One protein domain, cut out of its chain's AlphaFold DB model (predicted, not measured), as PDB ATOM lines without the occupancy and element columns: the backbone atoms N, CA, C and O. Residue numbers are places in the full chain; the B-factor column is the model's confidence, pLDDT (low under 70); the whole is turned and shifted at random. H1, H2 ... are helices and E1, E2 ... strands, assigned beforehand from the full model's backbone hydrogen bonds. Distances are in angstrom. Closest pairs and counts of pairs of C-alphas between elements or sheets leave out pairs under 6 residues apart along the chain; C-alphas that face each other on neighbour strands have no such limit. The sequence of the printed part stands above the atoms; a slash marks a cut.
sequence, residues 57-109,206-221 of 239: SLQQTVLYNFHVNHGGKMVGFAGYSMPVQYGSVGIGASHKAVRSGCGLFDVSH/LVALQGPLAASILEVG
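AT A GLANCE: This is residues 57 to 109 and 206 to 221 of the 239 residues of a protein of Portunus trituberculatus (UniProt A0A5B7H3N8). Two small lobes lie end to end along the long axis, each built on a two-stranded antiparallel sheet. In one lobe H1 packs beside the hairpin of E1 and E2; in the other, E3 and E4 run side by side, with H2 and H3 at the end of the pair where E3 begins and E4 ends. The 69 printed residues hold three named helices and four named strands, in the order H1, E1, E2, H2, E3, E4, H3, and the class is mixed, helices and strands. The whole is only just compact, close to loose, with a radius of gyration of the C-alphas of 12.8 A, and is only just elongated, spanning 38 by 25 by 21 A.

HOW THE PARTS SIT: E1, residues 72 to 77, and E2, residues 80 to 86, form a hairpin, antiparallel at 143 degrees between directions. N 75 and O 82 are within hydrogen-bond range at 2.9 A, as are N 73 and O 85 at 2.8 A. Residues 59 to 60 form a short parallel pairing with residues 80 to 81 of E2. H1, residues 64 to 69, comes closest to E2 at the C-alphas of His 67 and Pro 83, 6.6 A apart. E3, residues 103 to 106, and E4, residues 206 to 210, are antiparallel neighbours at 163 degrees, with N 105 and O 208 within hydrogen-bond range at 2.8 A. E2 and E3 are only just apart, 8.1 A at their closest. H2, residues 91 to 100, has its closest C-alphas to E3 at Ala 97 and Gly 103, 7.0 A apart, and to E4 at Val 98 and Gln 210, 6.5 A apart. H3, residues 214 to 220, comes closest to E3 at the C-alphas of Ala 214 and Gly 103, 7.8 A apart. H1, H2 and H3 are apart from one another. In H1 and H2 every O i to N i+4 pair is within hydrogen-bond range; in H3, 2 of 3 are.

IN THESE COORDINATES: E2, the longest strand, measures 17.0 A from C-alpha 80 to C-alpha 86. E1 measures 13.8 A, E4 13.0 A and E3 10.2 A. H2, the longest helix, measures 14.5 A, H3 10.5 A and H1 8.7 A. H1 begins at C-alpha 64 (-18.852, -45.388, 44.654), E2 ends at C-alpha 86 (-29.187, -49.394, 38.173), and H3 ends at C-alpha 220 (-26.984, -65.377, 56.695).

THE WHOLE: The two C-alphas farthest apart, those of Ser 57 and Ser 216, are 38.4 A apart. Residues 110 to 205 are not printed, and C-alphas 109 and 206 are 7.8 A apart across this cut, which falls between E3 and E4. The links that are printed whole are tight. The mean pLDDT of the printed part is 91.3, and no printed residue is under 70.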
ATOM      1  N   SER A  57     -16.610 -30.570  42.568       83.81
ATOM      2  CA  SER A  57     -16.395 -32.015  42.510       83.81
ATOM      3  C   SER A  57     -17.250 -32.702  43.577       83.81
ATOM      4  O   SER A  57     -17.014 -32.517  44.771       83.81
ATOM      5  N   LEU A  58     -18.235 -33.493  43.147       90.06
ATOM      6  CA  LEU A  58     -19.107 -34.244  44.048       90.06
ATOM      7  C   LEU A  58     -18.297 -35.217  44.914       90.06
ATOM      8  O   LEU A  58     -17.443 -35.947  44.402       90.06
ATOM      9  N   GLN A  59     -18.613 -35.272  46.207       90.06
ATOM     10  CA  GLN A  59     -18.034 -36.246  47.129       90.06
ATOM     11  C   GLN A  59     -18.466 -37.669  46.752       90.06
ATOM     12  O   GLN A  59     -19.539 -37.887  46.190       90.06
ATOM     13  N   GLN A  60     -17.626 -38.657  47.049       92.06
ATOM     14  CA  GLN A  60     -17.876 -40.062  46.726       92.06
ATOM     15  C   GLN A  60     -18.068 -40.867  48.010       92.06
ATOM     16  O   GLN A  60     -17.344 -40.662  48.982       92.06
ATOM     17  N   THR A  61     -19.036 -41.787  48.018       91.25
ATOM     18  CA  THR A  61     -19.187 -42.749  49.117       91.25
ATOM     19  C   THR A  61     -18.159 -43.871  48.988       91.25
ATOM     20  O   THR A  61     -17.605 -44.109  47.911       91.25
ATOM     21  N   VAL A  62     -17.951 -44.628  50.068       91.06
ATOM     22  CA  VAL A  62     -17.104 -45.836  50.049       91.06
ATOM     23  C   VAL A  62     -17.585 -46.883  49.030       91.06
ATOM     24  O   VAL A  62     -16.792 -47.677  48.533       91.06
ATOM     25  N   LEU A  63     -18.870 -46.848  48.655       92.94
ATOM     26  CA  LEU A  63     -19.481 -47.740  47.667       92.94
ATOM     27  C   LEU A  63     -19.501 -47.160  46.242       92.94
ATOM     28  O   LEU A  63     -20.085 -47.768  45.348       92.94
ATOM     29  N   TYR A  64     -18.839 -46.029  45.975       93.69
ATOM     30  CA  TYR A  64     -18.852 -45.388  44.654       93.69
ATOM     31  C   TYR A  64     -18.443 -46.340  43.518       93.69
ATOM     32  O   TYR A  64     -19.179 -46.509  42.544       93.69
ATOM     33  N   ASN A  65     -17.301 -47.020  43.665       93.56
ATOM     34  CA  ASN A  65     -16.816 -47.961  42.651       93.56
ATOM     35  C   ASN A  65     -17.761 -49.158  42.482       93.56
ATOM     36  O   ASN A  65     -17.954 -49.639  41.366       93.56
ATOM     37  N   PHE A  66     -18.389 -49.614  43.571       94.12
ATOM     38  CA  PHE A  66     -19.407 -50.657  43.509       94.12
ATOM     39  C   PHE A  66     -20.585 -50.203  42.641       94.12
ATOM     40  O   PHE A  66     -20.990 -50.932  41.737       94.12
ATOM     41  N   HIS A  67     -21.078 -48.979  42.832       95.19
ATOM     42  CA  HIS A  67     -22.190 -48.445  42.044       95.19
ATOM     43  C   HIS A  67     -21.866 -48.355  40.558       95.19
ATOM     44  O   HIS A  67     -22.650 -48.831  39.737       95.19
ATOM     45  N   VAL A  68     -20.702 -47.803  40.210       94.00
ATOM     46  CA  VAL A  68     -20.260 -47.673  38.813       94.00
ATOM     47  C   VAL A  68     -20.152 -49.048  38.147       94.00
ATOM     48  O   VAL A  68     -20.695 -49.249  37.059       94.00
ATOM     49  N   ASN A  69     -19.537 -50.019  38.826       94.31
ATOM     50  CA  ASN A  69     -19.340 -51.370  38.295       94.31
ATOM     51  C   ASN A  69     -20.654 -52.146  38.102       94.31
ATOM     52  O   ASN A  69     -20.724 -53.015  37.237       94.31
ATOM     53  N   HIS A  70     -21.705 -51.812  38.856       92.19
ATOM     54  CA  HIS A  70     -23.026 -52.443  38.750       92.19
ATOM     55  C   HIS A  70     -24.010 -51.642  37.879       92.19
ATOM     56  O   HIS A  70     -25.221 -51.870  37.921       92.19
ATOM     57  N   GLY A  71     -23.513 -50.705  37.062       91.69
ATOM     58  CA  GLY A  71     -24.336 -49.941  36.120       91.69
ATOM     59  C   GLY A  71     -25.213 -48.880  36.787       91.69
ATOM     60  O   GLY A  71     -26.281 -48.545  36.266       91.69
ATOM     61  N   GLY A  72     -24.789 -48.371  37.944       92.19
ATOM     62  CA  GLY A  72     -25.418 -47.255  38.635       92.19
ATOM     63  C   GLY A  72     -25.319 -45.968  37.818       92.19
ATOM     64  O   GLY A  72     -24.239 -45.534  37.416       92.19
ATOM     65  N   LYS A  73     -26.460 -45.326  37.576       92.44
ATOM     66  CA  LYS A  73     -26.517 -43.998  36.965       92.44
ATOM     67  C   LYS A  73     -26.245 -42.947  38.040       92.44
ATOM     68  O   LYS A  73     -27.141 -42.610  38.810       92.44
ATOM     69  N   MET A  74     -25.017 -42.442  38.081       93.75
ATOM     70  CA  MET A  74     -24.568 -41.497  39.106       93.75
ATOM     71  C   MET A  74     -25.080 -40.076  38.837       93.75
ATOM     72  O   MET A  74     -24.998 -39.581  37.712       93.75
ATOM     73  N   VAL A  75     -25.600 -39.416  39.871       93.00
ATOM     74  CA  VAL A  75     -26.082 -38.027  39.844       93.00
ATOM     75  C   VAL A  75     -25.660 -37.290  41.116       93.00
ATOM     76  O   VAL A  75     -25.326 -37.916  42.120       93.00
ATOM     77  N   GLY A  76     -25.674 -35.957  41.081       92.94
ATOM     78  CA  GLY A  76     -25.454 -35.143  42.276       92.94
ATOM     79  C   GLY A  76     -26.659 -35.180  43.214       92.94
ATOM     80  O   GLY A  76     -27.774 -34.872  42.796       92.94
ATOM     81  N   PHE A  77     -26.427 -35.524  44.479       90.19
ATOM     82  CA  PHE A  77     -27.415 -35.480  45.554       90.19
ATOM     83  C   PHE A  77     -26.743 -35.021  46.853       90.19
ATOM     84  O   PHE A  77     -25.806 -35.662  47.314       90.19
ATOM     85  N   ALA A  78     -27.198 -33.899  47.422       86.62
ATOM     86  CA  ALA A  78     -26.658 -33.325  48.664       86.62
ATOM     87  C   ALA A  78     -25.115 -33.174  48.689       86.62
ATOM     88  O   ALA A  78     -24.480 -33.405  49.711       86.62
ATOM     89  N   GLY A  79     -24.498 -32.826  47.552       87.88
ATOM     90  CA  GLY A  79     -23.037 -32.705  47.425       87.88
ATOM     91  C   GLY A  79     -22.286 -34.025  47.191       87.88
ATOM     92  O   GLY A  79     -21.072 -34.001  47.002       87.88
ATOM     93  N   TYR A  80     -22.989 -35.160  47.131       90.94
ATOM     94  CA  TYR A  80     -22.434 -36.487  46.851       90.94
ATOM     95  C   TYR A  80     -22.817 -36.996  45.458       90.94
ATOM     96  O   TYR A  80     -23.851 -36.635  44.895       90.94
ATOM     97  N   SER A  81     -21.985 -37.874  44.901       94.06
ATOM     98  CA  SER A  81     -22.275 -38.647  43.698       94.06
ATOM     99  C   SER A  81     -22.995 -39.937  44.090       94.06
ATOM    100  O   SER A  81     -22.367 -40.877  44.574       94.06
ATOM    101  N   MET A  82     -24.312 -39.977  43.883       94.06
ATOM    102  CA  MET A  82     -25.188 -41.075  44.310       94.06
ATOM    103  C   MET A  82     -25.884 -41.747  43.113       94.06
ATOM    104  O   MET A  82     -26.210 -41.068  42.133       94.06
ATOM    105  N   PRO A  83     -26.143 -43.067  43.155       92.62
ATOM    106  CA  PRO A  83     -26.845 -43.774  42.086       92.62
ATOM    107  C   PRO A  83     -28.360 -43.511  42.141       92.62
ATOM    108  O   PRO A  83     -29.011 -43.801  43.140       92.62
ATOM    109  N   VAL A  84     -28.958 -43.012  41.050       90.31
ATOM    110  CA  VAL A  84     -30.427 -42.827  40.964       90.31
ATOM    111  C   VAL A  84     -31.162 -44.098  40.528       90.31
ATOM    112  O   VAL A  84     -32.315 -44.320  40.889       90.31
ATOM    113  N   GLN A  85     -30.511 -44.933  39.720       88.56
ATOM    114  CA  GLN A  85     -31.050 -46.199  39.218       88.56
ATOM    115  C   GLN A  85     -29.906 -47.103  38.750       88.56
ATOM    116  O   GLN A  85     -28.837 -46.600  38.405       88.56
ATOM    117  N   TYR A  86     -30.153 -48.411  38.668       89.62
ATOM    118  CA  TYR A  86     -29.187 -49.394  38.173       89.62
ATOM    119  C   TYR A  86     -29.671 -50.013  36.860       89.62
ATOM    120  O   TYR A  86     -30.786 -50.535  36.772       89.62
ATOM    121  N   GLY A  87     -28.825 -49.954  35.830       80.94
ATOM    122  CA  GLY A  87     -29.105 -50.522  34.513       80.94
ATOM    123  C   GLY A  87     -30.390 -49.979  33.875       80.94
ATOM    124  O   GLY A  87     -30.683 -48.784  33.924       80.94
ATOM    125  N   SER A  88     -31.165 -50.874  33.255       76.19
ATOM    126  CA  SER A  88     -32.469 -50.567  32.649       76.19
ATOM    127  C   SER A  88     -33.652 -50.779  33.600       76.19
ATOM    128  O   SER A  88     -34.804 -50.681  33.173       76.19
ATOM    129  N   VAL A  89     -33.398 -51.107  34.872       76.94
ATOM    130  CA  VAL A  89     -34.456 -51.298  35.866       76.94
ATOM    131  C   VAL A  89     -35.001 -49.921  36.230       76.94
ATOM    132  O   VAL A  89     -34.337 -49.115  36.878       76.94
ATOM    133  N   GLY A  90     -36.209 -49.615  35.758       83.12
ATOM    134  CA  GLY A  90     -36.867 -48.354  36.084       83.12
ATOM    135  C   GLY A  90     -37.176 -48.248  37.581       83.12
ATOM    136  O   GLY A  90     -37.440 -49.253  38.241       83.12
ATOM    137  N   ILE A  91     -37.236 -47.017  38.099       87.12
ATOM    138  CA  ILE A  91     -37.495 -46.714  39.522       87.12
ATOM    139  C   ILE A  91     -38.744 -47.444  40.050       87.12
ATOM    140  O   ILE A  91     -38.741 -47.988  41.154       87.12
ATOM    141  N   GLY A  92     -39.809 -47.521  39.242       89.81
ATOM    142  CA  GLY A  92     -41.042 -48.217  39.621       89.81
ATOM    143  C   GLY A  92     -40.875 -49.730  39.806       89.81
ATOM    144  O   GLY A  92     -41.546 -50.314  40.658       89.81
ATOM    145  N   ALA A  93     -39.979 -50.368  39.046       90.44
ATOM    146  CA  ALA A  93     -39.660 -51.783  39.211       90.44
ATOM    147  C   ALA A  93     -38.839 -52.010  40.488       90.44
ATOM    148  O   ALA A  93     -39.194 -52.885  41.274       90.44
ATOM    149  N   SER A  94     -37.833 -51.166  40.753       90.94
ATOM    150  CA  SER A  94     -37.050 -51.212  41.997       90.94
ATOM    151  C   SER A  94     -37.935 -51.041  43.233       90.94
ATOM    152  O   SER A  94     -37.859 -51.835  44.164       90.94
ATOM    153  N   HIS A  95     -38.853 -50.069  43.214       92.62
ATOM    154  CA  HIS A  95     -39.808 -49.856  44.305       92.62
ATOM    155  C   HIS A  95     -40.672 -51.100  44.585       92.62
ATOM    156  O   HIS A  95     -40.877 -51.466  45.743       92.62
ATOM    157  N   LYS A  96     -41.171 -51.775  43.539       93.88
ATOM    158  CA  LYS A  96     -41.936 -53.021  43.705       93.88
ATOM    159  C   LYS A  96     -41.065 -54.147  44.260       93.88
ATOM    160  O   LYS A  96     -41.508 -54.823  45.180       93.88
ATOM    161  N   ALA A  97     -39.840 -54.295  43.753       92.69
ATOM    162  CA  ALA A  97     -38.902 -55.327  44.192       92.69
ATOM    163  C   ALA A  97     -38.578 -55.225  45.691       92.69
ATOM    164  O   ALA A  97     -38.585 -56.243  46.379       92.69
ATOM    165  N   VAL A  98     -38.390 -54.011  46.223       95.00
ATOM    166  CA  VAL A  98     -38.174 -53.799  47.667       95.00
ATOM    167  C   VAL A  98     -39.401 -54.209  48.481       95.00
ATOM    168  O   VAL A  98     -39.266 -54.863  49.510       95.00
ATOM    169  N   ARG A  99     -40.611 -53.874  48.016       95.31
ATOM    170  CA  ARG A  99     -41.854 -54.210  48.731       95.31
ATOM    171  C   ARG A  99     -42.191 -55.698  48.712       95.31
ATOM    172  O   ARG A  99     -42.768 -56.179  49.680       95.31
ATOM    173  N   SER A 100     -41.875 -56.408  47.630       95.69
ATOM    174  CA  SER A 100     -42.153 -57.844  47.501       95.69
ATOM    175  C   SER A 100     -40.993 -58.742  47.935       95.69
ATOM    176  O   SER A 100     -41.187 -59.945  48.065       95.69
ATOM    177  N   GLY A 101     -39.792 -58.189  48.112       95.25
ATOM    178  CA  GLY A 101     -38.573 -58.948  48.377       95.25
ATOM    179  C   GLY A 101     -37.610 -58.178  49.271       95.25
ATOM    180  O   GLY A 101     -37.810 -58.106  50.483       95.25
ATOM    181  N   CYS A 102     -36.539 -57.643  48.687       94.81
ATOM    182  CA  CYS A 102     -35.549 -56.856  49.411       94.81
ATOM    183  C   CYS A 102     -34.808 -55.886  48.482       94.81
ATOM    184  O   CYS A 102     -34.616 -56.176  47.301       94.81
ATOM    185  N   GLY A 103     -34.394 -54.739  49.012       93.50
ATOM    186  CA  GLY A 103     -33.505 -53.785  48.363       93.50
ATOM    187  C   GLY A 103     -32.411 -53.307  49.310       93.50
ATOM    188  O   GLY A 103     -32.653 -53.132  50.504       93.50
ATOM    189  N   LEU A 104     -31.224 -53.084  48.751       93.94
ATOM    190  CA  LEU A 104     -30.072 -52.507  49.436       93.94
ATOM    191  C   LEU A 104     -29.892 -51.057  48.979       93.94
ATOM    192  O   LEU A 104     -29.835 -50.786  47.779       93.94
ATOM    193  N   PHE A 105     -29.783 -50.143  49.936       94.12
ATOM    194  CA  PHE A 105     -29.613 -48.716  49.697       94.12
ATOM    195  C   PHE A 105     -28.295 -48.242  50.298       94.12
ATOM    196  O   PHE A 105     -28.017 -48.506  51.467       94.12
ATOM    197  N   ASP A 106     -27.510 -47.509  49.511       94.25
ATOM    198  CA  ASP A 106     -26.370 -46.754  50.026       94.25
ATOM    199  C   ASP A 106     -26.860 -45.415  50.581       94.25
ATOM    200  O   ASP A 106     -27.308 -44.537  49.840       94.25
ATOM    201  N   VAL A 107     -26.759 -45.265  51.895       93.75
ATOM    202  CA  VAL A 107     -27.108 -44.048  52.626       93.75
ATOM    203  C   VAL A 107     -25.895 -43.483  53.375       93.75
ATOM    204  O   VAL A 107     -26.040 -42.698  54.306       93.75
ATOM    205  N   SER A 108     -24.680 -43.826  52.929       91.25
ATOM    206  CA  SER A 108     -23.406 -43.423  53.551       91.25
ATOM    207  C   SER A 108     -23.151 -41.914  53.527       91.25
ATOM    208  O   SER A 108     -22.290 -41.423  54.241       91.25
ATOM    209  N   HIS A 109     -23.886 -41.180  52.692       90.62
ATOM    210  CA  HIS A 109     -23.833 -39.723  52.613       90.62
ATOM    211  C   HIS A 109     -24.502 -39.032  53.818       90.62
ATOM    212  O   HIS A 109     -24.265 -37.845  54.040       90.62
ATOM    213  N   LEU A 206     -22.740 -46.507  55.412       93.06
ATOM    214  CA  LEU A 206     -24.058 -46.774  55.969       93.06
ATOM    215  C   LEU A 206     -24.944 -47.346  54.875       93.06
ATOM    216  O   LEU A 206     -25.198 -46.701  53.855       93.06
ATOM    217  N   VAL A 207     -25.422 -48.564  55.099       94.12
ATOM    218  CA  VAL A 207     -26.356 -49.217  54.190       94.12
ATOM    219  C   VAL A 207     -27.675 -49.489  54.891       94.12
ATOM    220  O   VAL A 207     -27.717 -49.790  56.086       94.12
ATOM    221  N   ALA A 208     -28.759 -49.393  54.131       94.06
ATOM    222  CA  ALA A 208     -30.083 -49.793  54.574       94.06
ATOM    223  C   ALA A 208     -30.551 -50.985  53.740       94.06
ATOM    224  O   ALA A 208     -30.648 -50.901  52.514       94.06
ATOM    225  N   LEU A 209     -30.845 -52.096  54.410       94.31
ATOM    226  CA  LEU A 209     -31.448 -53.276  53.802       94.31
ATOM    227  C   LEU A 209     -32.933 -53.289  54.161       94.31
ATOM    228  O   LEU A 209     -33.289 -53.350  55.336       94.31
ATOM    229  N   GLN A 210     -33.807 -53.183  53.163       94.12
ATOM    230  CA  GLN A 210     -35.241 -52.981  53.379       94.12
ATOM    231  C   GLN A 210     -36.073 -53.973  52.573       94.12
ATOM    232  O   GLN A 210     -35.715 -54.330  51.454       94.12
ATOM    233  N   GLY A 211     -37.207 -54.391  53.129       95.19
ATOM    234  CA  GLY A 211     -38.149 -55.320  52.501       95.19
ATOM    235  C   GLY A 211     -38.456 -56.534  53.382       95.19
ATOM    236  O   GLY A 211     -37.754 -56.766  54.367       95.19
ATOM    237  N   PRO A 212     -39.502 -57.314  53.056       94.94
ATOM    238  CA  PRO A 212     -39.924 -58.466  53.857       94.94
ATOM    239  C   PRO A 212     -38.839 -59.539  54.033       94.94
ATOM    240  O   PRO A 212     -38.872 -60.261  55.022       94.94
ATOM    241  N   LEU A 213     -37.873 -59.636  53.112       93.88
ATOM    242  CA  LEU A 213     -36.777 -60.610  53.192       93.88
ATOM    243  C   LEU A 213     -35.501 -60.052  53.849       93.88
ATOM    244  O   LEU A 213     -34.513 -60.775  53.950       93.88
ATOM    245  N   ALA A 214     -35.491 -58.786  54.284       93.69
ATOM    246  CA  ALA A 214     -34.282 -58.125  54.783       93.69
ATOM    247  C   ALA A 214     -33.673 -58.834  56.002       93.69
ATOM    248  O   ALA A 214     -32.472 -59.086  56.018       93.69
ATOM    249  N   ALA A 215     -34.501 -59.201  56.987       91.12
ATOM    250  CA  ALA A 215     -34.036 -59.885  58.193       91.12
ATOM    251  C   ALA A 215     -33.379 -61.236  57.866       91.12
ATOM    252  O   ALA A 215     -32.251 -61.479  58.276       91.12
ATOM    253  N   SER A 216     -34.041 -62.064  57.050       91.12
ATOM    254  CA  SER A 216     -33.522 -63.378  56.651       91.12
ATOM    255  C   SER A 216     -32.236 -63.287  55.830       91.12
ATOM    256  O   SER A 216     -31.362 -64.133  55.962       91.12
ATOM    257  N   ILE A 217     -32.104 -62.269  54.974       91.31
ATOM    258  CA  ILE A 217     -30.875 -62.049  54.198       91.31
ATOM    259  C   ILE A 217     -29.723 -61.654  55.119       91.31
ATOM    260  O   ILE A 217     -28.606 -62.137  54.939       91.31
ATOM    261  N   LEU A 218     -29.981 -60.778  56.089       91.12
ATOM    262  CA  LEU A 218     -28.942 -60.331  57.005       91.12
ATOM    263  C   LEU A 218     -28.475 -61.453  57.934       91.12
ATOM    264  O   LEU A 218     -27.279 -61.571  58.168       91.12
ATOM    265  N   GLU A 219     -29.398 -62.292  58.404       90.56
ATOM    266  CA  GLU A 219     -29.106 -63.427  59.282       90.56
ATOM    267  C   GLU A 219     -28.025 -64.348  58.694       90.56
ATOM    268  O   GLU A 219     -27.128 -64.772  59.410       90.56
ATOM    269  N   VAL A 220     -28.020 -64.571  57.373       88.56
ATOM    270  CA  VAL A 220     -26.984 -65.377  56.695       88.56
ATOM    271  C   VAL A 220     -25.574 -64.798  56.877       88.56
ATOM    272  O   VAL A 220     -24.595 -65.541  56.886       88.56
ATOM    273  N   GLY A 221     -25.459 -63.473  56.979       79.81
ATOM    274  CA  GLY A 221     -24.189 -62.758  57.090       79.81
ATOM    275  C   GLY A 221     -23.810 -62.355  58.514       79.81
ATOM    276  O   GLY A 221     -22.792 -61.684  58.685       79.81
TER     277      GLY A 221